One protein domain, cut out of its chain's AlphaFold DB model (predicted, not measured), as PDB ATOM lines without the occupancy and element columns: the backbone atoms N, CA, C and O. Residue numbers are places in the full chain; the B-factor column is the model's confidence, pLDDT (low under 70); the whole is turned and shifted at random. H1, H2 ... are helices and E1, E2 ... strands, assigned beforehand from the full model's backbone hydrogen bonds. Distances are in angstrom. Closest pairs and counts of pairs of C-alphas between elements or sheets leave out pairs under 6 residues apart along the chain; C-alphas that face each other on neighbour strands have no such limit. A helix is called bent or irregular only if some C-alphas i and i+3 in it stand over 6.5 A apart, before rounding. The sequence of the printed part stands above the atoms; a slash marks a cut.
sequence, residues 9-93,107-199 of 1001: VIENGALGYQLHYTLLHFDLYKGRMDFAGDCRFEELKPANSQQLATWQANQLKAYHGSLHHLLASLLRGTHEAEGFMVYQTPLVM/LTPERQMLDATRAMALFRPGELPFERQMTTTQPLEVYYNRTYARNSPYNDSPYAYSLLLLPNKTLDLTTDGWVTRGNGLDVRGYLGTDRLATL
ATOM      1  N   VAL A   9     172.195 126.486 156.485       89.69
ATOM      2  CA  VAL A   9     171.625 125.514 155.548       89.69
ATOM      3  C   VAL A   9     170.344 126.088 154.949       89.69
ATOM      4  O   VAL A   9     169.368 126.320 155.662       89.69
ATOM      5  N   ILE A  10     170.347 126.340 153.641       88.44
ATOM      6  CA  ILE A  10     169.228 126.930 152.900       88.44
ATOM      7  C   ILE A  10     168.771 125.934 151.839       88.44
ATOM      8  O   ILE A  10     169.451 125.724 150.838       88.44
ATOM      9  N   GLU A  11     167.598 125.340 152.025       90.88
ATOM     10  CA  GLU A  11     166.984 124.497 151.001       90.88
ATOM     11  C   GLU A  11     166.263 125.369 149.962       90.88
ATOM     12  O   GLU A  11     165.292 126.066 150.267       90.88
ATOM     13  N   ASN A  12     166.735 125.343 148.716       90.25
ATOM     14  CA  ASN A  12     166.165 126.086 147.601       90.25
ATOM     15  C   ASN A  12     165.411 125.145 146.656       90.25
ATOM     16  O   ASN A  12     165.893 124.754 145.590       90.25
ATOM     17  N   GLY A  13     164.169 124.834 147.030       88.81
ATOM     18  CA  GLY A  13     163.267 124.009 146.223       88.81
ATOM     19  C   GLY A  13     162.864 124.619 144.872       88.81
ATOM     20  O   GLY A  13     162.210 123.938 144.083       88.81
ATOM     21  N   ALA A  14     163.230 125.876 144.581       87.75
ATOM     22  CA  ALA A  14     162.995 126.511 143.284       87.75
ATOM     23  C   ALA A  14     164.146 126.275 142.294       87.75
ATOM     24  O   ALA A  14     163.878 126.131 141.100       87.75
ATOM     25  N   LEU A  15     165.390 126.221 142.781       89.62
ATOM     26  CA  LEU A  15     166.587 125.952 141.975       89.62
ATOM     27  C   LEU A  15     167.063 124.496 142.057       89.62
ATOM     28  O   LEU A  15     167.913 124.110 141.266       89.62
ATOM     29  N   GLY A  16     166.519 123.689 142.971       91.00
ATOM     30  CA  GLY A  16     166.896 122.281 143.117       91.00
ATOM     31  C   GLY A  16     168.197 122.064 143.888       91.00
ATOM     32  O   GLY A  16     168.825 121.025 143.727       91.00
ATOM     33  N   TYR A  17     168.597 123.022 144.728       92.69
ATOM     34  CA  TYR A  17     169.829 122.940 145.511       92.69
ATOM     35  C   TYR A  17     169.577 123.190 146.992       92.69
ATOM     36  O   TYR A  17     168.752 124.022 147.361       92.69
ATOM     37  N   GLN A  18     170.347 122.526 147.838       92.50
ATOM     38  CA  GLN A  18     170.567 122.897 149.224       92.50
ATOM     39  C   GLN A  18     171.917 123.611 149.326       92.50
ATOM     40  O   GLN A  18     172.944 123.080 148.908       92.50
ATOM     41  N   LEU A  19     171.912 124.828 149.857       89.75
ATOM     42  CA  LEU A  19     173.101 125.648 150.034       89.75
ATOM     43  C   LEU A  19     173.579 125.524 151.479       89.75
ATOM     44  O   LEU A  19     172.797 125.703 152.409       89.75
ATOM     45  N   HIS A  20     174.867 125.266 151.660       90.38
ATOM     46  CA  HIS A  20     175.569 125.354 152.935       90.38
ATOM     47  C   HIS A  20     176.457 126.593 152.885       90.38
ATOM     48  O   HIS A  20     177.478 126.597 152.195       90.38
ATOM     49  N   TYR A  21     176.047 127.658 153.570       87.50
ATOM     50  CA  TYR A  21     176.711 128.957 153.519       87.50
ATOM     51  C   TYR A  21     177.457 129.254 154.820       87.50
ATOM     52  O   TYR A  21     176.851 129.505 155.864       87.50
ATOM     53  N   THR A  22     178.785 129.245 154.764       88.81
ATOM     54  CA  THR A  22     179.646 129.588 155.898       88.81
ATOM     55  C   THR A  22     179.784 131.102 155.971       88.81
ATOM     56  O   THR A  22     180.496 131.710 155.176       88.81
ATOM     57  N   LEU A  23     179.081 131.723 156.919       85.69
ATOM     58  CA  LEU A  23     179.060 133.175 157.060       85.69
ATOM     59  C   LEU A  23     180.364 133.688 157.688       85.69
ATOM     60  O   LEU A  23     180.582 133.520 158.885       85.69
ATOM     61  N   LEU A  24     181.203 134.359 156.896       82.38
ATOM     62  CA  LEU A  24     182.442 134.986 157.371       82.38
ATOM     63  C   LEU A  24     182.191 136.404 157.900       82.38
ATOM     64  O   LEU A  24     182.794 136.826 158.885       82.38
ATOM     65  N   HIS A  25     181.297 137.147 157.249       81.56
ATOM     66  CA  HIS A  25     180.949 138.510 157.628       81.56
ATOM     67  C   HIS A  25     179.515 138.845 157.223       81.56
ATOM     68  O   HIS A  25     179.070 138.497 156.131       81.56
ATOM     69  N   PHE A  26     178.809 139.570 158.087       83.75
ATOM     70  CA  PHE A  26     177.530 140.187 157.761       83.75
ATOM     71  C   PHE A  26     177.342 141.476 158.546       83.75
ATOM     72  O   PHE A  26     177.342 141.476 159.789       83.75
ATOM     73  N   ASP A  27     177.083 142.551 157.816       81.19
ATOM     74  CA  ASP A  27     176.602 143.790 158.383       81.19
ATOM     75  C   ASP A  27     175.471 144.391 157.551       81.19
ATOM     76  O   ASP A  27     175.452 144.345 156.322       81.19
ATOM     77  N   LEU A  28     174.496 144.954 158.256       80.19
ATOM     78  CA  LEU A  28     173.363 145.646 157.659       80.19
ATOM     79  C   LEU A  28     173.264 147.010 158.324       80.19
ATOM     80  O   LEU A  28     172.829 147.126 159.471       80.19
ATOM     81  N   TYR A  29     173.654 148.049 157.596       75.69
ATOM     82  CA  TYR A  29     173.703 149.406 158.118       75.69
ATOM     83  C   TYR A  29     173.064 150.393 157.141       75.69
ATOM     84  O   TYR A  29     173.452 150.491 155.981       75.69
ATOM     85  N   LYS A  30     172.053 151.141 157.612       72.12
ATOM     86  CA  LYS A  30     171.311 152.153 156.825       72.12
ATOM     87  C   LYS A  30     170.827 151.653 155.446       72.12
ATOM     88  O   LYS A  30     170.841 152.402 154.476       72.12
ATOM     89  N   GLY A  31     170.398 150.393 155.358       67.56
ATOM     90  CA  GLY A  31     169.910 149.785 154.110       67.56
ATOM     91  C   GLY A  31     171.004 149.302 153.149       67.56
ATOM     92  O   GLY A  31     170.670 148.732 152.116       67.56
ATOM     93  N   ARG A  32     172.288 149.479 153.492       67.19
ATOM     94  CA  ARG A  32     173.420 148.815 152.837       67.19
ATOM     95  C   ARG A  32     173.681 147.484 153.533       67.19
ATOM     96  O   ARG A  32     173.765 147.444 154.760       67.19
ATOM     97  N   MET A  33     173.778 146.419 152.746       74.75
ATOM     98  CA  MET A  33     174.085 145.073 153.213       74.75
ATOM     99  C   MET A  33     175.467 144.693 152.693       74.75
ATOM    100  O   MET A  33     175.651 144.606 151.484       74.75
ATOM    101  N   ASP A  34     176.407 144.466 153.602       71.25
ATOM    102  CA  ASP A  34     177.740 143.965 153.291       71.25
ATOM    103  C   ASP A  34     177.838 142.541 153.858       71.25
ATOM    104  O   ASP A  34     177.579 142.306 155.040       71.25
ATOM    105  N   PHE A  35     178.161 141.558 153.019       76.56
ATOM    106  CA  PHE A  35     178.256 140.163 153.440       76.56
ATOM    107  C   PHE A  35     179.402 139.445 152.728       76.56
ATOM    108  O   PHE A  35     179.741 139.772 151.593       76.56
ATOM    109  N   ALA A  36     180.007 138.475 153.409       72.50
ATOM    110  CA  ALA A  36     181.039 137.606 152.861       72.50
ATOM    111  C   ALA A  36     180.915 136.207 153.469       72.50
ATOM    112  O   ALA A  36     180.565 136.054 154.644       72.50
ATOM    113  N   GLY A  37     181.227 135.187 152.680       78.38
ATOM    114  CA  GLY A  37     181.102 133.801 153.099       78.38
ATOM    115  C   GLY A  37     181.265 132.826 151.948       78.38
ATOM    116  O   GLY A  37     181.102 133.205 150.787       78.38
ATOM    117  N   ASP A  38     181.556 131.578 152.298       80.81
ATOM    118  CA  ASP A  38     181.779 130.490 151.350       80.81
ATOM    119  C   ASP A  38     180.510 129.656 151.189       80.81
ATOM    120  O   ASP A  38     179.846 129.319 152.173       80.81
ATOM    121  N   CYS A  39     180.173 129.301 149.950       85.38
ATOM    122  CA  CYS A  39     178.971 128.541 149.631       85.38
ATOM    123  C   CYS A  39     179.323 127.164 149.069       85.38
ATOM    124  O   CYS A  39     180.104 127.055 148.128       85.38
ATOM    125  N   ARG A  40     178.688 126.116 149.595       88.25
ATOM    126  CA  ARG A  40     178.700 124.768 149.017       88.25
ATOM    127  C   ARG A  40     177.282 124.361 148.635       88.25
ATOM    128  O   ARG A  40     176.354 124.570 149.410       88.25
ATOM    129  N   PHE A  41     177.127 123.746 147.470       90.75
ATOM    130  CA  PHE A  41     175.837 123.283 146.965       90.75
ATOM    131  C   PHE A  41     175.715 121.761 147.077       90.75
ATOM    132  O   PHE A  41     176.682 121.028 146.875       90.75
ATOM    133  N   GLU A  42     174.511 121.293 147.386       89.81
ATOM    134  CA  GLU A  42     174.108 119.890 147.314       89.81
ATOM    135  C   GLU A  42     172.839 119.793 146.460       89.81
ATOM    136  O   GLU A  42     171.864 120.501 146.702       89.81
ATOM    137  N   GLU A  43     172.850 118.955 145.424       88.75
ATOM    138  CA  GLU A  43     171.708 118.817 144.515       88.75
ATOM    139  C   GLU A  43     170.564 118.038 145.179       88.75
ATOM    140  O   GLU A  43     170.755 116.960 145.753       88.75
ATOM    141  N   LEU A  44     169.352 118.583 145.093       90.94
ATOM    142  CA  LEU A  44     168.140 117.923 145.558       90.94
ATOM    143  C   LEU A  44     167.683 116.890 144.523       90.94
ATOM    144  O   LEU A  44     167.825 117.077 143.319       90.94
ATOM    145  N   LYS A  45     167.070 115.793 144.973       89.81
ATOM    146  CA  LYS A  45     166.490 114.803 144.053       89.81
ATOM    147  C   LYS A  45     165.127 115.293 143.545       89.81
ATOM    148  O   LYS A  45     164.244 115.523 144.374       89.81
ATOM    149  N   PRO A  46     164.907 115.416 142.221       89.38
ATOM    150  CA  PRO A  46     163.609 115.820 141.693       89.38
ATOM    151  C   PRO A  46     162.579 114.704 141.898       89.38
ATOM    152  O   PRO A  46     162.867 113.529 141.677       89.38
ATOM    153  N   ALA A  47     161.350 115.062 142.269       86.88
ATOM    154  CA  ALA A  47     160.252 114.108 142.412       86.88
ATOM    155  C   ALA A  47     159.766 113.565 141.055       86.88
ATOM    156  O   ALA A  47     159.212 112.470 140.989       86.88
ATOM    157  N   ASN A  48     159.944 114.327 139.968       82.62
ATOM    158  CA  ASN A  48     159.628 113.926 138.596       82.62
ATOM    159  C   ASN A  48     160.372 114.796 137.560       82.62
ATOM    160  O   ASN A  48     160.987 115.812 137.890       82.62
ATOM    161  N   SER A  49     160.291 114.415 136.282       69.81
ATOM    162  CA  SER A  49     160.935 115.128 135.167       69.81
ATOM    163  C   SER A  49     160.420 116.559 134.962       69.81
ATOM    164  O   SER A  49     161.176 117.419 134.514       69.81
ATOM    165  N   GLN A  50     159.164 116.846 135.314       72.56
ATOM    166  CA  GLN A  50     158.587 118.190 135.221       72.56
ATOM    167  C   GLN A  50     159.185 119.138 136.271       72.56
ATOM    168  O   GLN A  50     159.459 120.301 135.973       72.56
ATOM    169  N   GLN A  51     159.427 118.641 137.485       80.94
ATOM    170  CA  GLN A  51     160.098 119.394 138.540       80.94
ATOM    171  C   GLN A  51     161.554 119.683 138.164       80.94
ATOM    172  O   GLN A  51     161.986 120.822 138.301       80.94
ATOM    173  N   LEU A  52     162.267 118.704 137.596       80.44
ATOM    174  CA  LEU A  52     163.622 118.913 137.074       80.44
ATOM    175  C   LEU A  52     163.657 119.992 135.979       80.44
ATOM    176  O   LEU A  52     164.479 120.901 136.035       80.44
ATOM    177  N   ALA A  53     162.729 119.943 135.016       70.94
ATOM    178  CA  ALA A  53     162.625 120.964 133.971       70.94
ATOM    179  C   ALA A  53     162.306 122.360 134.544       70.94
ATOM    180  O   ALA A  53     162.814 123.369 134.059       70.94
ATOM    181  N   THR A  54     161.491 122.417 135.601       78.12
ATOM    182  CA  THR A  54     161.170 123.665 136.311       78.12
ATOM    183  C   THR A  54     162.402 124.227 137.021       78.12
ATOM    184  O   THR A  54     162.659 125.425 136.925       78.12
ATOM    185  N   TRP A  55     163.193 123.379 137.686       87.88
ATOM    186  CA  TRP A  55     164.456 123.780 138.309       87.88
ATOM    187  C   TRP A  55     165.440 124.321 137.277       87.88
ATOM    188  O   TRP A  55     165.927 125.430 137.448       87.88
ATOM    189  N   GLN A  56     165.639 123.622 136.160       82.31
ATOM    190  CA  GLN A  56     166.512 124.082 135.073       82.31
ATOM    191  C   GLN A  56     166.072 125.440 134.501       82.31
ATOM    192  O   GLN A  56     166.900 126.327 134.296       82.31
ATOM    193  N   ALA A  57     164.766 125.643 134.294       74.88
ATOM    194  CA  ALA A  57     164.230 126.925 133.837       74.88
ATOM    195  C   ALA A  57     164.451 128.048 134.866       74.88
ATOM    196  O   ALA A  57     164.789 129.175 134.497       74.88
ATOM    197  N   ASN A  58     164.293 127.750 136.158       85.38
ATOM    198  CA  ASN A  58     164.525 128.713 137.230       85.38
ATOM    199  C   ASN A  58     166.012 129.028 137.426       85.38
ATOM    200  O   ASN A  58     166.338 130.181 137.687       85.38
ATOM    201  N   GLN A  59     166.906 128.050 137.265       87.94
ATOM    202  CA  GLN A  59     168.358 128.251 137.295       87.94
ATOM    203  C   GLN A  59     168.797 129.173 136.161       87.94
ATOM    204  O   GLN A  59     169.491 130.158 136.392       87.94
ATOM    205  N   LEU A  60     168.301 128.927 134.945       83.75
ATOM    206  CA  LEU A  60     168.563 129.813 133.818       83.75
ATOM    207  C   LEU A  60     168.026 131.225 134.085       83.75
ATOM    208  O   LEU A  60     168.723 132.213 133.866       83.75
ATOM    209  N   LYS A  61     166.807 131.329 134.624       83.75
ATOM    210  CA  LYS A  61     166.213 132.608 135.027       83.75
ATOM    211  C   LYS A  61     167.030 133.326 136.108       83.75
ATOM    212  O   LYS A  61     167.094 134.548 136.064       83.75
ATOM    213  N   ALA A  62     167.630 132.595 137.048       87.44
ATOM    214  CA  ALA A  62     168.509 133.148 138.077       87.44
ATOM    215  C   ALA A  62     169.833 133.653 137.484       87.44
ATOM    216  O   ALA A  62     170.343 134.677 137.921       87.44
ATOM    217  N   TYR A  63     170.350 132.992 136.444       89.12
ATOM    218  CA  TYR A  63     171.531 133.452 135.717       89.12
ATOM    219  C   TYR A  63     171.263 134.727 134.897       89.12
ATOM    220  O   TYR A  63     172.078 135.650 134.903       89.12
ATOM    221  N   HIS A  64     170.124 134.814 134.200       86.81
ATOM    222  CA  HIS A  64     169.782 135.952 133.338       86.81
ATOM    223  C   HIS A  64     169.785 137.296 134.082       86.81
ATOM    224  O   HIS A  64     168.926 137.588 134.911       86.81
ATOM    225  N   GLY A  65     170.714 138.165 133.692       86.19
ATOM    226  CA  GLY A  65     170.839 139.507 134.263       86.19
ATOM    227  C   GLY A  65     171.479 139.527 135.650       86.19
ATOM    228  O   GLY A  65     171.374 140.552 136.310       86.19
ATOM    229  N   SER A  66     172.121 138.436 136.077       91.06
ATOM    230  CA  SER A  66     172.920 138.367 137.307       91.06
ATOM    231  C   SER A  66     174.281 139.054 137.166       91.06
ATOM    232  O   SER A  66     174.742 139.340 136.051       91.06
ATOM    233  N   LEU A  67     174.964 139.278 138.295       90.56
ATOM    234  CA  LEU A  67     176.338 139.802 138.295       90.56
ATOM    235  C   LEU A  67     177.304 138.870 137.548       90.56
ATOM    236  O   LEU A  67     178.142 139.346 136.785       90.56
ATOM    237  N   HIS A  68     177.148 137.554 137.714       90.06
ATOM    238  CA  HIS A  68     177.927 136.556 136.980       90.06
ATOM    239  C   HIS A  68     177.708 136.721 135.466       90.06
ATOM    240  O   HIS A  68     178.671 136.905 134.727       90.06
ATOM    241  N   HIS A  69     176.459 136.755 134.994       91.62
ATOM    242  CA  HIS A  69     176.147 136.933 133.567       91.62
ATOM    243  C   HIS A  69     176.752 138.222 132.979       91.62
ATOM    244  O   HIS A  69     177.283 138.213 131.867       91.62
ATOM    245  N   LEU A  70     176.754 139.324 133.737       93.88
ATOM    246  CA  LEU A  70     177.442 140.551 133.329       93.88
ATOM    247  C   LEU A  70     178.959 140.340 133.189       93.88
ATOM    248  O   LEU A  70     179.529 140.689 132.159       93.88
ATOM    249  N   LEU A  71     179.623 139.799 134.213       93.25
ATOM    250  CA  LEU A  71     181.083 139.650 134.217       93.25
ATOM    251  C   LEU A  71     181.564 138.660 133.146       93.25
ATOM    252  O   LEU A  71     182.529 138.948 132.437       93.25
ATOM    253  N   ALA A  72     180.850 137.545 132.971       90.50
ATOM    254  CA  ALA A  72     181.116 136.562 131.923       90.50
ATOM    255  C   ALA A  72     180.978 137.172 130.519       90.50
ATOM    256  O   ALA A  72     181.834 136.976 129.656       90.50
ATOM    257  N   SER A  73     179.923 137.956 130.285       90.50
ATOM    258  CA  SER A  73     179.690 138.581 128.980       90.50
ATOM    259  C   SER A  73     180.665 139.727 128.679       90.50
ATOM    260  O   SER A  73     181.071 139.891 127.530       90.50
ATOM    261  N   LEU A  74     181.124 140.473 129.693       91.25
ATOM    262  CA  LEU A  74     182.185 141.478 129.546       91.25
ATOM    263  C   LEU A  74     183.543 140.845 129.202       91.25
ATOM    264  O   LEU A  74     184.251 141.365 128.340       91.25
ATOM    265  N   LEU A  75     183.885 139.711 129.827       86.38
ATOM    266  CA  LEU A  75     185.096 138.939 129.516       86.38
ATOM    267  C   LEU A  75     185.125 138.455 128.061       86.38
ATOM    268  O   LEU A  75     186.178 138.466 127.424       86.38
ATOM    269  N   ARG A  76     183.964 138.040 127.542       82.94
ATOM    270  CA  ARG A  76     183.786 137.563 126.162       82.94
ATOM    271  C   ARG A  76     183.579 138.688 125.142       82.94
ATOM    272  O   ARG A  76     183.599 138.421 123.945       82.94
ATOM    273  N   GLY A  77     183.344 139.924 125.589       81.06
ATOM    274  CA  GLY A  77     182.954 141.036 124.718       81.06
ATOM    275  C   GLY A  77     181.562 140.873 124.086       81.06
ATOM    276  O   GLY A  77     181.283 141.477 123.053       81.06
ATOM    277  N   THR A  78     180.687 140.050 124.674       84.56
ATOM    278  CA  THR A  78     179.337 139.726 124.172       84.56
ATOM    279  C   THR A  78     178.213 140.433 124.933       84.56
ATOM    280  O   THR A  78     177.037 140.253 124.610       84.56
ATOM    281  N   HIS A  79     178.545 141.261 125.928       88.31
ATOM    282  CA  HIS A  79     177.607 141.912 126.852       88.31
ATOM    283  C   HIS A  79     176.471 142.668 126.153       88.31
ATOM    284  O   HIS A  79     175.323 142.547 126.577       88.31
ATOM    285  N   GLU A  80     176.733 143.352 125.034       85.25
ATOM    286  CA  GLU A  80     175.691 144.041 124.257       85.25
ATOM    287  C   GLU A  80     174.643 143.074 123.683       85.25
ATOM    288  O   GLU A  80     173.437 143.295 123.828       85.25
ATOM    289  N   ALA A  81     175.086 141.967 123.077       78.62
ATOM    290  CA  ALA A  81     174.200 140.940 122.524       78.62
ATOM    291  C   ALA A  81     173.411 140.216 123.631       78.62
ATOM    292  O   ALA A  81     172.244 139.842 123.458       78.62
ATOM    293  N   GLU A  82     174.028 140.071 124.801       83.31
ATOM    294  CA  GLU A  82     173.433 139.469 125.996       83.31
ATOM    295  C   GLU A  82     172.484 140.428 126.750       83.31
ATOM    296  O   GLU A  82     171.758 140.005 127.655       83.31
ATOM    297  N   GLY A  83     172.360 141.678 126.286       85.75
ATOM    298  CA  GLY A  83     171.374 142.661 126.745       85.75
ATOM    299  C   GLY A  83     171.897 143.675 127.763       85.75
ATOM    300  O   GLY A  83     171.099 144.377 128.386       85.75
ATOM    301  N   PHE A  84     173.211 143.760 127.950       92.12
ATOM    302  CA  PHE A  84     173.854 144.730 128.826       92.12
ATOM    303  C   PHE A  84     174.372 145.934 128.041       92.12
ATOM    304  O   PHE A  84     175.211 145.809 127.153       92.12
ATOM    305  N   MET A  85     173.924 147.124 128.426       89.44
ATOM    306  CA  MET A  85     174.511 148.384 127.980       89.44
ATOM    307  C   MET A  85     175.386 148.902 129.116       89.44
ATOM    308  O   MET A  85     174.876 149.209 130.195       89.44
ATOM    309  N   VAL A  86     176.698 148.947 128.891       92.44
ATOM    310  CA  VAL A  86     177.681 149.260 129.933       92.44
ATOM    311  C   VAL A  86     178.417 150.540 129.570       92.44
ATOM    312  O   VAL A  86     178.910 150.689 128.451       92.44
ATOM    313  N   TYR A  87     178.502 151.466 130.517       88.62
ATOM    314  CA  TYR A  87     179.141 152.763 130.342       88.62
ATOM    315  C   TYR A  87     180.163 153.009 131.447       88.62
ATOM    316  O   TYR A  87     179.898 152.736 132.614       88.62
ATOM    317  N   GLN A  88     181.315 153.571 131.093       88.06
ATOM    318  CA  GLN A  88     182.210 154.199 132.058       88.06
ATOM    319  C   GLN A  88     181.754 155.640 132.287       88.06
ATOM    320  O   GLN A  88     181.491 156.374 131.327       88.06
ATOM    321  N   THR A  89     181.619 156.024 133.556       75.69
ATOM    322  CA  THR A  89     181.130 157.351 133.946       75.69
ATOM    323  C   THR A  89     182.154 158.068 134.838       75.69
ATOM    324  O   THR A  89     182.652 157.470 135.798       75.69
ATOM    325  N   PRO A  90     182.517 159.330 134.554       68.06
ATOM    326  CA  PRO A  90     183.356 160.115 135.446       68.06
ATOM    327  C   PRO A  90     182.609 160.447 136.749       68.06
ATOM    328  O   PRO A  90     181.447 160.844 136.747       68.06
ATOM    329  N   LEU A  91     183.288 160.298 137.888       59.38
ATOM    330  CA  LEU A  91     182.759 160.695 139.196       59.38
ATOM    331  C   LEU A  91     182.907 162.210 139.386       59.38
ATOM    332  O   LEU A  91     184.031 162.708 139.452       59.38
ATOM    333  N   VAL A  92     181.795 162.929 139.565       50.38
ATOM    334  CA  VAL A  92     181.804 164.295 140.111       50.38
ATOM    335  C   VAL A  92     181.361 164.233 141.569       50.38
ATOM    336  O   VAL A  92     180.244 163.827 141.882       50.38
ATOM    337  N   MET A  93     182.265 164.616 142.469       44.91
ATOM    338  CA  MET A  93     181.954 164.809 143.885       44.91
ATOM    339  C   MET A  93     181.290 166.177 144.052       44.91
ATOM    340  O   MET A  93     181.931 167.198 143.803       44.91
ATOM    341  N   LEU A 107     175.398 162.201 138.187       51.91
ATOM    342  CA  LEU A 107     175.825 161.535 136.962       51.91
ATOM    343  C   LEU A 107     176.020 162.580 135.856       51.91
ATOM    344  O   LEU A 107     175.107 163.350 135.556       51.91
ATOM    345  N   THR A 108     177.203 162.618 135.243       52.94
ATOM    346  CA  THR A 108     177.503 163.538 134.139       52.94
ATOM    347  C   THR A 108     176.957 163.025 132.795       52.94
ATOM    348  O   THR A 108     176.812 161.812 132.611       52.94
ATOM    349  N   PRO A 109     176.679 163.915 131.820       51.97
ATOM    350  CA  PRO A 109     176.288 163.527 130.456       51.97
ATOM    351  C   PRO A 109     177.409 162.837 129.659       51.97
ATOM    352  O   PRO A 109     177.145 162.153 128.675       51.97
ATOM    353  N   GLU A 110     178.663 163.012 130.074       60.09
ATOM    354  CA  GLU A 110     179.849 162.452 129.423       60.09
ATOM    355  C   GLU A 110     180.035 160.980 129.816       60.09
ATOM    356  O   GLU A 110     180.892 160.639 130.626       60.09
ATOM    357  N   ARG A 111     179.194 160.094 129.274       70.88
ATOM    358  CA  ARG A 111     179.338 158.642 129.442       70.88
ATOM    359  C   ARG A 111     179.991 158.028 128.224       70.88
ATOM    360  O   ARG A 111     179.584 158.286 127.093       70.88
ATOM    361  N   GLN A 112     180.965 157.159 128.458       79.06
ATOM    362  CA  GLN A 112     181.613 156.408 127.394       79.06
ATOM    363  C   GLN A 112     181.094 154.975 127.398       79.06
ATOM    364  O   GLN A 112     181.330 154.228 128.342       79.06
ATOM    365  N   MET A 113     180.394 154.583 126.333       84.12
ATOM    366  CA  MET A 113     179.964 153.196 126.170       84.12
ATOM    367  C   MET A 113     181.186 152.279 126.025       84.12
ATOM    368  O   MET A 113     182.132 152.581 125.282       84.12
ATOM    369  N   LEU A 114     181.152 151.166 126.753       84.75
ATOM    370  CA  LEU A 114     182.092 150.064 126.626       84.75
ATOM    371  C   LEU A 114     181.609 149.163 125.491       84.75
ATOM    372  O   LEU A 114     180.715 148.347 125.693       84.75
ATOM    373  N   ASP A 115     182.187 149.334 124.305       83.06
ATOM    374  CA  ASP A 115     182.056 148.360 123.219       83.06
ATOM    375  C   ASP A 115     182.798 147.051 123.558       83.06
ATOM    376  O   ASP A 115     183.552 146.984 124.535       83.06
ATOM    377  N   ALA A 116     182.601 146.003 122.755       75.81
ATOM    378  CA  ALA A 116     183.244 144.697 122.942       75.81
ATOM    379  C   ALA A 116     184.768 144.792 123.161       75.81
ATOM    380  O   ALA A 116     185.311 144.181 124.080       75.81
ATOM    381  N   THR A 117     185.467 145.603 122.359       82.75
ATOM    382  CA  THR A 117     186.926 145.748 122.441       82.75
ATOM    383  C   THR A 117     187.352 146.427 123.741       82.75
ATOM    384  O   THR A 117     188.299 145.985 124.393       82.75
ATOM    385  N   ARG A 118     186.653 147.488 124.150       83.25
ATOM    386  CA  ARG A 118     186.950 148.220 125.388       83.25
ATOM    387  C   ARG A 118     186.565 147.433 126.636       83.25
ATOM    388  O   ARG A 118     187.275 147.533 127.630       83.25
ATOM    389  N   ALA A 119     185.492 146.645 126.580       84.62
ATOM    390  CA  ALA A 119     185.094 145.739 127.653       84.62
ATOM    391  C   ALA A 119     186.171 144.680 127.908       84.62
ATOM    392  O   ALA A 119     186.646 144.551 129.035       84.62
ATOM    393  N   MET A 120     186.641 144.002 126.856       83.50
ATOM    394  CA  MET A 120     187.715 143.010 126.975       83.50
ATOM    395  C   MET A 120     189.034 143.632 127.455       83.50
ATOM    396  O   MET A 120     189.772 143.007 128.214       83.50
ATOM    397  N   ALA A 121     189.315 144.884 127.077       87.88
ATOM    398  CA  ALA A 121     190.508 145.607 127.519       87.88
ATOM    399  C   ALA A 121     190.539 145.908 129.032       87.88
ATOM    400  O   ALA A 121     191.603 146.251 129.557       87.88
ATOM    401  N   LEU A 122     189.414 145.767 129.746       87.69
ATOM    402  CA  LEU A 122     189.381 145.865 131.208       87.69
ATOM    403  C   LEU A 122     190.085 144.682 131.881       87.69
ATOM    404  O   LEU A 122     190.458 144.799 133.046       87.69
ATOM    405  N   PHE A 123     190.276 143.562 131.182       93.25
ATOM    406  CA  PHE A 123     190.771 142.321 131.766       93.25
ATOM    407  C   PHE A 123     192.207 142.017 131.346       93.25
ATOM    408  O   PHE A 123     192.608 142.180 130.193       93.25
ATOM    409  N   ARG A 124     192.993 141.522 132.300       90.94
ATOM    410  CA  ARG A 124     194.344 140.990 132.091       90.94
ATOM    411  C   ARG A 124     194.439 139.579 132.676       90.94
ATOM    412  O   ARG A 124     193.623 139.236 133.534       90.94
ATOM    413  N   PRO A 125     195.398 138.745 132.235       89.81
ATOM    414  CA  PRO A 125     195.672 137.472 132.898       89.81
ATOM    415  C   PRO A 125     195.909 137.666 134.405       89.81
ATOM    416  O   PRO A 125     196.618 138.599 134.787       89.81
ATOM    417  N   GLY A 126     195.280 136.824 135.231       82.31
ATOM    418  CA  GLY A 126     195.476 136.788 136.685       82.31
ATOM    419  C   GLY A 126     196.712 135.979 137.096       82.31
ATOM    420  O   GLY A 126     197.544 135.628 136.259       82.31
ATOM    421  N   GLU A 127     196.836 135.675 138.391       80.19
ATOM    422  CA  GLU A 127     197.967 134.891 138.917       80.19
ATOM    423  C   GLU A 127     197.889 133.418 138.489       80.19
ATOM    424  O   GLU A 127     198.916 132.767 138.282       80.19
ATOM    425  N   LEU A 128     196.669 132.898 138.321       74.94
ATOM    426  CA  LEU A 128     196.398 131.534 137.874       74.94
ATOM    427  C   LEU A 128     195.914 131.507 136.409       74.94
ATOM    428  O   LEU A 128     195.272 132.456 135.957       74.94
ATOM    429  N   PRO A 129     196.146 130.413 135.649       68.88
ATOM    430  CA  PRO A 129     195.768 130.331 134.229       68.88
ATOM    431  C   PRO A 129     194.272 130.565 133.947       68.88
ATOM    432  O   PRO A 129     193.901 131.116 132.904       68.88
ATOM    433  N   PHE A 130     193.418 130.167 134.892       78.94
ATOM    434  CA  PHE A 130     191.963 130.320 134.841       78.94
ATOM    435  C   PHE A 130     191.464 131.616 135.494       78.94
ATOM    436  O   PHE A 130     190.261 131.827 135.565       78.94
ATOM    437  N   GLU A 131     192.354 132.493 135.966       86.00
ATOM    438  CA  GLU A 131     191.993 133.762 136.600       86.00
ATOM    439  C   GLU A 131     192.193 134.938 135.628       86.00
ATOM    440  O   GLU A 131     193.055 134.939 134.736       86.00
ATOM    441  N   ARG A 132     191.365 135.964 135.782       92.31
ATOM    442  CA  ARG A 132     191.403 137.240 135.080       92.31
ATOM    443  C   ARG A 132     191.306 138.347 136.113       92.31
ATOM    444  O   ARG A 132     190.445 138.321 136.985       92.31
ATOM    445  N   GLN A 133     192.174 139.339 135.980       94.25
ATOM    446  CA  GLN A 133     192.120 140.551 136.778       94.25
ATOM    447  C   GLN A 133     191.447 141.651 135.961       94.25
ATOM    448  O   GLN A 133     191.987 142.114 134.953       94.25
ATOM    449  N   MET A 134     190.267 142.073 136.397       93.75
ATOM    450  CA  MET A 134     189.569 143.237 135.871       93.75
ATOM    451  C   MET A 134     190.121 144.503 136.524       93.75
ATOM    452  O   MET A 134     190.250 144.562 137.743       93.75
ATOM    453  N   THR A 135     190.424 145.531 135.733       90.88
ATOM    454  CA  THR A 135     190.898 146.833 136.217       90.88
ATOM    455  C   THR A 135     190.068 147.966 135.624       90.88
ATOM    456  O   THR A 135     190.001 148.123 134.406       90.88
ATOM    457  N   THR A 136     189.478 148.809 136.474       87.75
ATOM    458  CA  THR A 136     188.813 150.049 136.046       87.75
ATOM    459  C   THR A 136     189.000 151.156 137.079       87.75
ATOM    460  O   THR A 136     188.957 150.928 138.286       87.75
ATOM    461  N   THR A 137     189.229 152.380 136.605       81.00
ATOM    462  CA  THR A 137     189.347 153.583 137.446       81.00
ATOM    463  C   THR A 137     188.044 154.375 137.535       81.00
ATOM    464  O   THR A 137     187.927 155.245 138.396       81.00
ATOM    465  N   GLN A 138     187.080 154.078 136.662       85.94
ATOM    466  CA  GLN A 138     185.765 154.710 136.608       85.94
ATOM    467  C   GLN A 138     184.680 153.690 136.984       85.94
ATOM    468  O   GLN A 138     184.816 152.512 136.628       85.94
ATOM    469  N   PRO A 139     183.610 154.107 137.686       87.56
ATOM    470  CA  PRO A 139     182.441 153.265 137.898       87.56
ATOM    471  C   PRO A 139     181.837 152.791 136.581       87.56
ATOM    472  O   PRO A 139     181.842 153.521 135.585       87.56
ATOM    473  N   LEU A 140     181.285 151.578 136.610       91.25
ATOM    474  CA  LEU A 140     180.530 151.030 135.494       91.25
ATOM    475  C   LEU A 140     179.045 151.208 135.750       91.25
ATOM    476  O   LEU A 140     178.482 150.677 136.707       91.25
ATOM    477  N   GLU A 141     178.416 151.952 134.864       89.25
ATOM    478  CA  GLU A 141     176.981 152.108 134.802       89.25
ATOM    479  C   GLU A 141     176.408 151.040 133.869       89.25
ATOM    480  O   GLU A 141     176.796 150.959 132.704       89.25
ATOM    481  N   VAL A 142     175.512 150.199 134.384       91.06
ATOM    482  CA  VAL A 142     175.013 149.012 133.685       91.06
ATOM    483  C   VAL A 142     173.501 149.075 133.559       91.06
ATOM    484  O   VAL A 142     172.790 149.182 134.559       91.06
ATOM    485  N   TYR A 143     173.009 148.915 132.335       88.56
ATOM    486  CA  TYR A 143     171.596 148.695 132.049       88.56
ATOM    487  C   TYR A 143     171.385 147.296 131.515       88.56
ATOM    488  O   TYR A 143     172.050 146.895 130.563       88.56
ATOM    489  N   TYR A 144     170.415 146.584 132.074       90.00
ATOM    490  CA  TYR A 144     169.975 145.307 131.533       90.00
ATOM    491  C   TYR A 144     168.660 145.475 130.768       90.00
ATOM    492  O   TYR A 144     167.579 145.538 131.355       90.00
ATOM    493  N   ASN A 145     168.749 145.550 129.439       85.50
ATOM    494  CA  ASN A 145     167.637 145.929 128.563       85.50
ATOM    495  C   ASN A 145     166.533 144.865 128.426       85.50
ATOM    496  O   ASN A 145     165.463 145.141 127.883       85.50
ATOM    497  N   ARG A 146     166.762 143.658 128.956       83.69
ATOM    498  CA  ARG A 146     165.767 142.578 129.003       83.69
ATOM    499  C   ARG A 146     164.874 142.642 130.245       83.69
ATOM    500  O   ARG A 146     163.968 141.826 130.378       83.69
ATOM    501  N   THR A 147     165.108 143.602 131.144       81.06
ATOM    502  CA  THR A 147     164.272 143.845 132.329       81.06
ATOM    503  C   THR A 147     163.901 145.320 132.422       81.06
ATOM    504  O   THR A 147     164.761 146.195 132.445       81.06
ATOM    505  N   TYR A 148     162.603 145.607 132.495       77.50
ATOM    506  CA  TYR A 148     162.081 146.962 132.672       77.50
ATOM    507  C   TYR A 148     162.110 147.368 134.152       77.50
ATOM    508  O   TYR A 148     161.681 146.592 135.009       77.50
ATOM    509  N   ALA A 149     162.539 148.595 134.461       72.06
ATOM    510  CA  ALA A 149     162.526 149.126 135.825       72.06
ATOM    511  C   ALA A 149     161.855 150.503 135.881       72.06
ATOM    512  O   ALA A 149     162.331 151.467 135.288       72.06
ATOM    513  N   ARG A 150     160.767 150.614 136.660       54.34
ATOM    514  CA  ARG A 150     159.999 151.870 136.832       54.34
ATOM    515  C   ARG A 150     160.805 153.022 137.442       54.34
ATOM    516  O   ARG A 150     160.398 154.165 137.292       54.34
ATOM    517  N   ASN A 151     161.913 152.716 138.116       58.38
ATOM    518  CA  ASN A 151     162.720 153.675 138.872       58.38
ATOM    519  C   ASN A 151     164.130 153.832 138.276       58.38
ATOM    520  O   ASN A 151     165.083 154.052 139.024       58.38
ATOM    521  N   SER A 152     164.293 153.661 136.958       67.06
ATOM    522  CA  SER A 152     165.562 154.012 136.314       67.06
ATOM    523  C   SER A 152     165.857 155.501 136.544       67.06
ATOM    524  O   SER A 152     164.944 156.317 136.400       67.06
ATOM    525  N   PRO A 153     167.099 155.882 136.897       64.12
ATOM    526  CA  PRO A 153     167.460 157.283 137.096       64.12
ATOM    527  C   PRO A 153     167.348 158.133 135.820       64.12
ATOM    528  O   PRO A 153     167.412 159.358 135.912       64.12
ATOM    529  N   TYR A 154     167.146 157.513 134.649       65.19
ATOM    530  CA  TYR A 154     167.016 158.206 133.371       65.19
ATOM    531  C   TYR A 154     165.738 157.826 132.633       65.19
ATOM    532  O   TYR A 154     165.419 156.650 132.449       65.19
ATOM    533  N   ASN A 155     165.024 158.852 132.174       59.22
ATOM    534  CA  ASN A 155     163.737 158.705 131.496       59.22
ATOM    535  C   ASN A 155     163.858 158.068 130.098       59.22
ATOM    536  O   ASN A 155     162.883 157.511 129.601       59.22
ATOM    537  N   ASP A 156     165.025 158.159 129.465       61.56
ATOM    538  CA  ASP A 156     165.337 157.620 128.136       61.56
ATOM    539  C   ASP A 156     165.850 156.171 128.165       61.56
ATOM    540  O   ASP A 156     165.862 155.509 127.127       61.56
ATOM    541  N   SER A 157     166.201 155.641 129.341       64.00
ATOM    542  CA  SER A 157     166.640 154.254 129.522       64.00
ATOM    543  C   SER A 157     165.847 153.582 130.649       64.00
ATOM    544  O   SER A 157     166.351 153.437 131.766       64.00
ATOM    545  N   PRO A 158     164.589 153.159 130.409       73.88
ATOM    546  CA  PRO A 158     163.697 152.627 131.444       73.88
ATOM    547  C   PRO A 158     163.992 151.148 131.790       73.88
ATOM    548  O   PRO A 158     163.090 150.340 132.030       73.88
ATOM    549  N   TYR A 159     165.268 150.769 131.780       84.56
ATOM    550  CA  TYR A 159     165.749 149.413 132.019       84.56
ATOM    551  C   TYR A 159     166.291 149.246 133.438       84.56
ATOM    552  O   TYR A 159     166.555 150.218 134.146       84.56
ATOM    553  N   ALA A 160     166.463 147.995 133.858       85.75
ATOM    554  CA  ALA A 160     167.095 147.651 135.122       85.75
ATOM    555  C   ALA A 160     168.501 148.261 135.216       85.75
ATOM    556  O   ALA A 160     169.399 147.895 134.460       85.75
ATOM    557  N   TYR A 161     168.659 149.200 136.147       86.94
ATOM    558  CA  TYR A 161     169.859 150.008 136.334       86.94
ATOM    559  C   TYR A 161     170.714 149.473 137.482       86.94
ATOM    560  O   TYR A 161     170.193 149.181 138.564       86.94
ATOM    561  N   SER A 162     172.025 149.398 137.266       89.00
ATOM    562  CA  SER A 162     173.016 149.081 138.294       89.00
ATOM    563  C   SER A 162     174.251 149.962 138.178       89.00
ATOM    564  O   SER A 162     174.602 150.429 137.095       89.00
ATOM    565  N   LEU A 163     174.937 150.147 139.301       87.25
ATOM    566  CA  LEU A 163     176.212 150.850 139.368       87.25
ATOM    567  C   LEU A 163     177.235 149.947 140.054       87.25
ATOM    568  O   LEU A 163     177.022 149.547 141.198       87.25
ATOM    569  N   LEU A 164     178.328 149.635 139.362       90.38
ATOM    570  CA  LEU A 164     179.450 148.871 139.902       90.38
ATOM    571  C   LEU A 164     180.607 149.820 140.203       90.38
ATOM    572  O   LEU A 164     181.092 150.534 139.321       90.38
ATOM    573  N   LEU A 165     181.075 149.800 141.446       87.31
ATOM    574  CA  LEU A 165     182.224 150.564 141.904       87.31
ATOM    575  C   LEU A 165     183.326 149.604 142.357       87.31
ATOM    576  O   LEU A 165     183.076 148.656 143.098       87.31
ATOM    577  N   LEU A 166     184.560 149.893 141.941       87.69
ATOM    578  CA  LEU A 166     185.764 149.187 142.376       87.69
ATOM    579  C   LEU A 166     186.655 150.173 143.147       87.69
ATOM    580  O   LEU A 166     187.517 150.811 142.540       87.69
ATOM    581  N   PRO A 167     186.466 150.337 144.471       80.62
ATOM    582  CA  PRO A 167     187.248 151.270 145.285       80.62
ATOM    583  C   PRO A 167     188.756 151.012 145.202       80.62
ATOM    584  O   PRO A 167     189.544 151.953 145.121       80.62
ATOM    585  N   ASN A 168     189.151 149.736 145.137       82.69
ATOM    586  CA  ASN A 168     190.548 149.323 144.990       82.69
ATOM    587  C   ASN A 168     190.983 149.163 143.522       82.69
ATOM    588  O   ASN A 168     192.091 148.709 143.262       82.69
ATOM    589  N   LYS A 169     190.137 149.572 142.564       86.19
ATOM    590  CA  LYS A 169     190.366 149.586 141.103       86.19
ATOM    591  C   LYS A 169     190.534 148.226 140.429       86.19
ATOM    592  O   LYS A 169     190.516 148.186 139.200       86.19
ATOM    593  N   THR A 170     190.677 147.146 141.187       89.75
ATOM    594  CA  THR A 170     190.833 145.787 140.668       89.75
ATOM    595  C   THR A 170     189.791 144.839 141.246       89.75
ATOM    596  O   THR A 170     189.251 145.081 142.323       89.75
ATOM    597  N   LEU A 171     189.514 143.765 140.514       91.94
ATOM    598  CA  LEU A 171     188.659 142.638 140.882       91.94
ATOM    599  C   LEU A 171     189.260 141.403 140.213       91.94
ATOM    600  O   LEU A 171     189.536 141.458 139.015       91.94
ATOM    601  N   ASP A 172     189.438 140.312 140.951       91.12
ATOM    602  CA  ASP A 172     189.888 139.052 140.358       91.12
ATOM    603  C   ASP A 172     188.705 138.092 140.219       91.12
ATOM    604  O   ASP A 172     187.828 138.016 141.091       91.12
ATOM    605  N   LEU A 173     188.655 137.404 139.084       92.31
ATOM    606  CA  LEU A 173     187.578 136.499 138.718       92.31
ATOM    607  C   LEU A 173     188.086 135.346 137.847       92.31
ATOM    608  O   LEU A 173     189.151 135.437 137.246       92.31
ATOM    609  N   THR A 174     187.326 134.264 137.742       86.31
ATOM    610  CA  THR A 174     187.631 133.159 136.831       86.31
ATOM    611  C   THR A 174     187.372 133.544 135.372       86.31
ATOM    612  O   THR A 174     186.717 134.546 135.074       86.31
ATOM    613  N   THR A 175     187.856 132.728 134.433       82.00
ATOM    614  CA  THR A 175     187.585 132.858 132.991       82.00
ATOM    615  C   THR A 175     186.106 132.809 132.629       82.00
ATOM    616  O   THR A 175     185.745 133.286 131.555       82.00
ATOM    617  N   ASP A 176     185.270 132.280 133.520       78.50
ATOM    618  CA  ASP A 176     183.835 132.115 133.309       78.50
ATOM    619  C   ASP A 176     182.997 133.175 134.038       78.50
ATOM    620  O   ASP A 176     181.777 133.165 133.930       78.50
ATOM    621  N   GLY A 177     183.623 134.142 134.724       84.94
ATOM    622  CA  GLY A 177     182.911 135.271 135.335       84.94
ATOM    623  C   GLY A 177     182.647 135.158 136.839       84.94
ATOM    624  O   GLY A 177     181.956 136.022 137.383       84.94
ATOM    625  N   TRP A 178     183.193 134.150 137.530       86.38
ATOM    626  CA  TRP A 178     183.057 134.007 138.985       86.38
ATOM    627  C   TRP A 178     184.071 134.856 139.735       86.38
ATOM    628  O   TRP A 178     185.267 134.727 139.516       86.38
ATOM    629  N   VAL A 179     183.616 135.701 140.658       87.88
ATOM    630  CA  VAL A 179     184.511 136.542 141.466       87.88
ATOM    631  C   VAL A 179     185.302 135.683 142.456       87.88
ATOM    632  O   VAL A 179     184.716 135.100 143.364       87.88
ATOM    633  N   THR A 180     186.629 135.657 142.318       84.50
ATOM    634  CA  THR A 180     187.551 134.961 143.235       84.50
ATOM    635  C   THR A 180     188.034 135.894 144.341       84.50
ATOM    636  O   THR A 180     188.091 135.507 145.507       84.50
ATOM    637  N   ARG A 181     188.344 137.155 144.003       85.31
ATOM    638  CA  ARG A 181     188.716 138.201 144.968       85.31
ATOM    639  C   ARG A 181     187.994 139.501 144.652       85.31
ATOM    640  O   ARG A 181     188.379 140.254 143.762       85.31
ATOM    641  N   GLY A 182     186.967 139.792 145.454       79.19
ATOM    642  CA  GLY A 182     186.108 140.970 145.306       79.19
ATOM    643  C   GLY A 182     186.825 142.317 145.440       79.19
ATOM    644  O   GLY A 182     186.326 143.309 144.922       79.19
ATOM    645  N   ASN A 183     187.960 142.380 146.149       83.81
ATOM    646  CA  ASN A 183     188.779 143.588 146.338       83.81
ATOM    647  C   ASN A 183     187.958 144.864 146.648       83.81
ATOM    648  O   ASN A 183     188.299 145.964 146.220       83.81
ATOM    649  N   GLY A 184     186.884 144.743 147.437       75.94
ATOM    650  CA  GLY A 184     186.023 145.865 147.831       75.94
ATOM    651  C   GLY A 184     184.924 146.253 146.832       75.94
ATOM    652  O   GLY A 184     184.398 147.356 146.953       75.94
ATOM    653  N   LEU A 185     184.589 145.387 145.866       86.88
ATOM    654  CA  LEU A 185     183.477 145.552 144.920       86.88
ATOM    655  C   LEU A 185     182.186 146.022 145.621       86.88
ATOM    656  O   LEU A 185     181.664 145.339 146.499       86.88
ATOM    657  N   ASP A 186     181.663 147.177 145.204       84.50
ATOM    658  CA  ASP A 186     180.380 147.743 145.645       84.50
ATOM    659  C   ASP A 186     179.422 147.733 144.447       84.50
ATOM    660  O   ASP A 186     179.673 148.389 143.433       84.50
ATOM    661  N   VAL A 187     178.342 146.954 144.544       86.19
ATOM    662  CA  VAL A 187     177.314 146.836 143.502       86.19
ATOM    663  C   VAL A 187     176.012 147.430 144.017       86.19
ATOM    664  O   VAL A 187     175.456 146.984 145.020       86.19
ATOM    665  N   ARG A 188     175.485 148.422 143.299       84.19
ATOM    666  CA  ARG A 188     174.233 149.110 143.630       84.19
ATOM    667  C   ARG A 188     173.191 148.901 142.545       84.19
ATOM    668  O   ARG A 188     173.525 148.667 141.387       84.19
ATOM    669  N   GLY A 189     171.925 149.070 142.908       81.69
ATOM    670  CA  GLY A 189     170.804 148.922 141.982       81.69
ATOM    671  C   GLY A 189     170.438 147.459 141.754       81.69
ATOM    672  O   GLY A 189     170.533 146.650 142.674       81.69
ATOM    673  N   TYR A 190     169.992 147.130 140.546       85.19
ATOM    674  CA  TYR A 190     169.411 145.832 140.202       85.19
ATOM    675  C   TYR A 190     170.348 144.648 140.494       85.19
ATOM    676  O   TYR A 190     169.960 143.732 141.212       85.19
ATOM    677  N   LEU A 191     171.601 144.703 140.038       87.00
ATOM    678  CA  LEU A 191     172.597 143.647 140.262       87.00
ATOM    679  C   LEU A 191     172.995 143.501 141.737       87.00
ATOM    680  O   LEU A 191     173.364 142.418 142.170       87.00
ATOM    681  N   GLY A 192     172.868 144.564 142.536       75.12
ATOM    682  CA  GLY A 192     173.100 144.513 143.985       75.12
ATOM    683  C   GLY A 192     171.977 143.810 144.756       75.12
ATOM    684  O   GLY A 192     172.077 143.634 145.968       75.12
ATOM    685  N   THR A 193     170.891 143.427 144.075       73.06
ATOM    686  CA  THR A 193     169.802 142.637 144.662       73.06
ATOM    687  C   THR A 193     169.948 141.134 144.441       73.06
ATOM    688  O   THR A 193     169.087 140.397 144.926       73.06
ATOM    689  N   ASP A 194     171.018 140.674 143.779       70.31
ATOM    690  CA  ASP A 194     171.369 139.252 143.752       70.31
ATOM    691  C   ASP A 194     171.616 138.766 145.187       70.31
ATOM    692  O   ASP A 194     172.412 139.329 145.941       70.31
ATOM    693  N   ARG A 195     170.861 137.748 145.604       72.88
ATOM    694  CA  ARG A 195     170.845 137.227 146.981       72.88
ATOM    695  C   ARG A 195     171.338 135.789 146.987       72.88
ATOM    696  O   ARG A 195     171.351 135.127 145.959       72.88
ATOM    697  N   LEU A 196     171.602 135.249 148.180       76.19
ATOM    698  CA  LEU A 196     171.947 133.829 148.357       76.19
ATOM    699  C   LEU A 196     170.959 132.868 147.661       76.19
ATOM    700  O   LEU A 196     171.356 131.810 147.194       76.19
ATOM    701  N   ALA A 197     169.681 133.245 147.543       78.94
ATOM    702  CA  ALA A 197     168.648 132.433 146.896       78.94
ATOM    703  C   ALA A 197     168.724 132.383 145.354       78.94
ATOM    704  O   ALA A 197     168.043 131.548 144.760       78.94
ATOM    705  N   THR A 198     169.496 133.261 144.706       82.94
ATOM    706  CA  THR A 198     169.727 133.254 143.247       82.94
ATOM    707  C   THR A 198     171.113 132.738 142.872       82.94
ATOM    708  O   THR A 198     171.414 132.637 141.686       82.94
ATOM    709  N   LEU A 199     171.942 132.368 143.856       85.50
ATOM    710  CA  LEU A 199     173.259 131.800 143.596       85.50
ATOM    711  C   LEU A 199     173.156 130.429 142.928       85.50
ATOM    712  O   LEU A 199     172.291 129.611 143.250       85.50
TER     713      LEU A 199
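AT A GLANCE: This is residues 9 to 93 and 107 to 199 of the 1001 residues of the protein "Plug domain-containing protein" of Cytophagales bacterium (UniProt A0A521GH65). Two small four-stranded sheets, E4 E7 E8 E11 and E5 E6 E9 E10, stand at an angle like two walls of a corner, with helix H2 packed in the angle and short H3 at H2's end. To one side of this body, the long bent hairpin of E2 and E3, with E1 along part of E2, and helix H1, which leads back to H2, make a loose, open lobe, and the last residues, 190 to 199, run into the space there. The printed part has 178 residues, with three named helices and eleven named strands in the order E1 E2 E3 H1 H2 E4 H3 E5 E6 E7 E8 E9 E10 E11. The three sheets are antiparallel, in the orders E1 E2 E3, E4 E7 E8 E11 and E5 E6 E9 E10, and the class is mixed, helices and strands. The whole is compact, with a radius of gyration of the C-alphas of 17.2 A and spans of 54 by 38 by 36 A.

IN THESE COORDINATES: E1, residues 9 to 12, begins with C-alpha 9 at (171.625, 125.514, 155.548). E2, residues 17 to 29, is 29.6 A long and bends by 81 degrees at residue 24; E3, residues 32 to 43, is 31.2 A long and bends by 66 degrees at residue 37. H1, residues 49 to 63, is 21.2 A long, and H2, residues 67 to 76, is 14.4 A long, starting with C-alpha 67 at (176.338, 139.802, 138.295). E4 is residues 84 to 88, H3 is 116 to 120, E5 is 123 to 125 and E6 is 131 to 135. E7, residues 140 to 148, is 19.1 A long and bends by 80 degrees at residue 145; E8, residues 159 to 165, is 19.2 A long. E9 is residues 170 to 174, E10 is 179 to 181, and E11, residues 186 to 189, ends with C-alpha 189 at (170.804, 148.922, 141.982).

HOW THE PARTS SIT: E1, E2 and E3 form a meander, each strand the antiparallel neighbour of the one before, in a twisted sheet. N 10 and O 19 are 2.8 A apart between E1 and E2, and N 27 and O 34 are 2.8 A apart in the hairpin of E2 and E3. H1 is not on this sheet. H1 and H2 are close but not clearly touching, Tyr 63 and His 69 having the closest C-alphas at 6.2 A; at 71 degrees they are only just about perpendicular. H2 is on the sheet E4 E7 E8 E11 at a height of 10.3 A, over E4 and E7. It is also on the sheet E5 E6 E9 E10, making two layers, a helix on one face of a sheet, at a height of 9.3 A. H2 touches H3, the closest C-alphas being those of Leu 75 and Met 120, 5.5 A apart. Within hydrogen-bond range are N 87 and O 141 of E4 and E7, 2.8 A, N 162 and O 142 of E8 and E7, 2.8 A, and N 132 and O 173 of E6 and E9, 2.7 A. In H1, H2 and H3 every O i to N i+4 pair is within hydrogen-bond range.

THE WHOLE: The C-alphas farthest apart are those of Asn 48 and Met 93, 55.8 A. Residues 94 to 106 are not printed, and C-alphas 93 and 107 are 9.8 A apart across that cut, in the link from E4 to H3. Of the links that are printed whole, none is long. The mean pLDDT of the printed part is 82.1; among the residues under 70 are 90 to 93, 107 to 110 and 150 to 157.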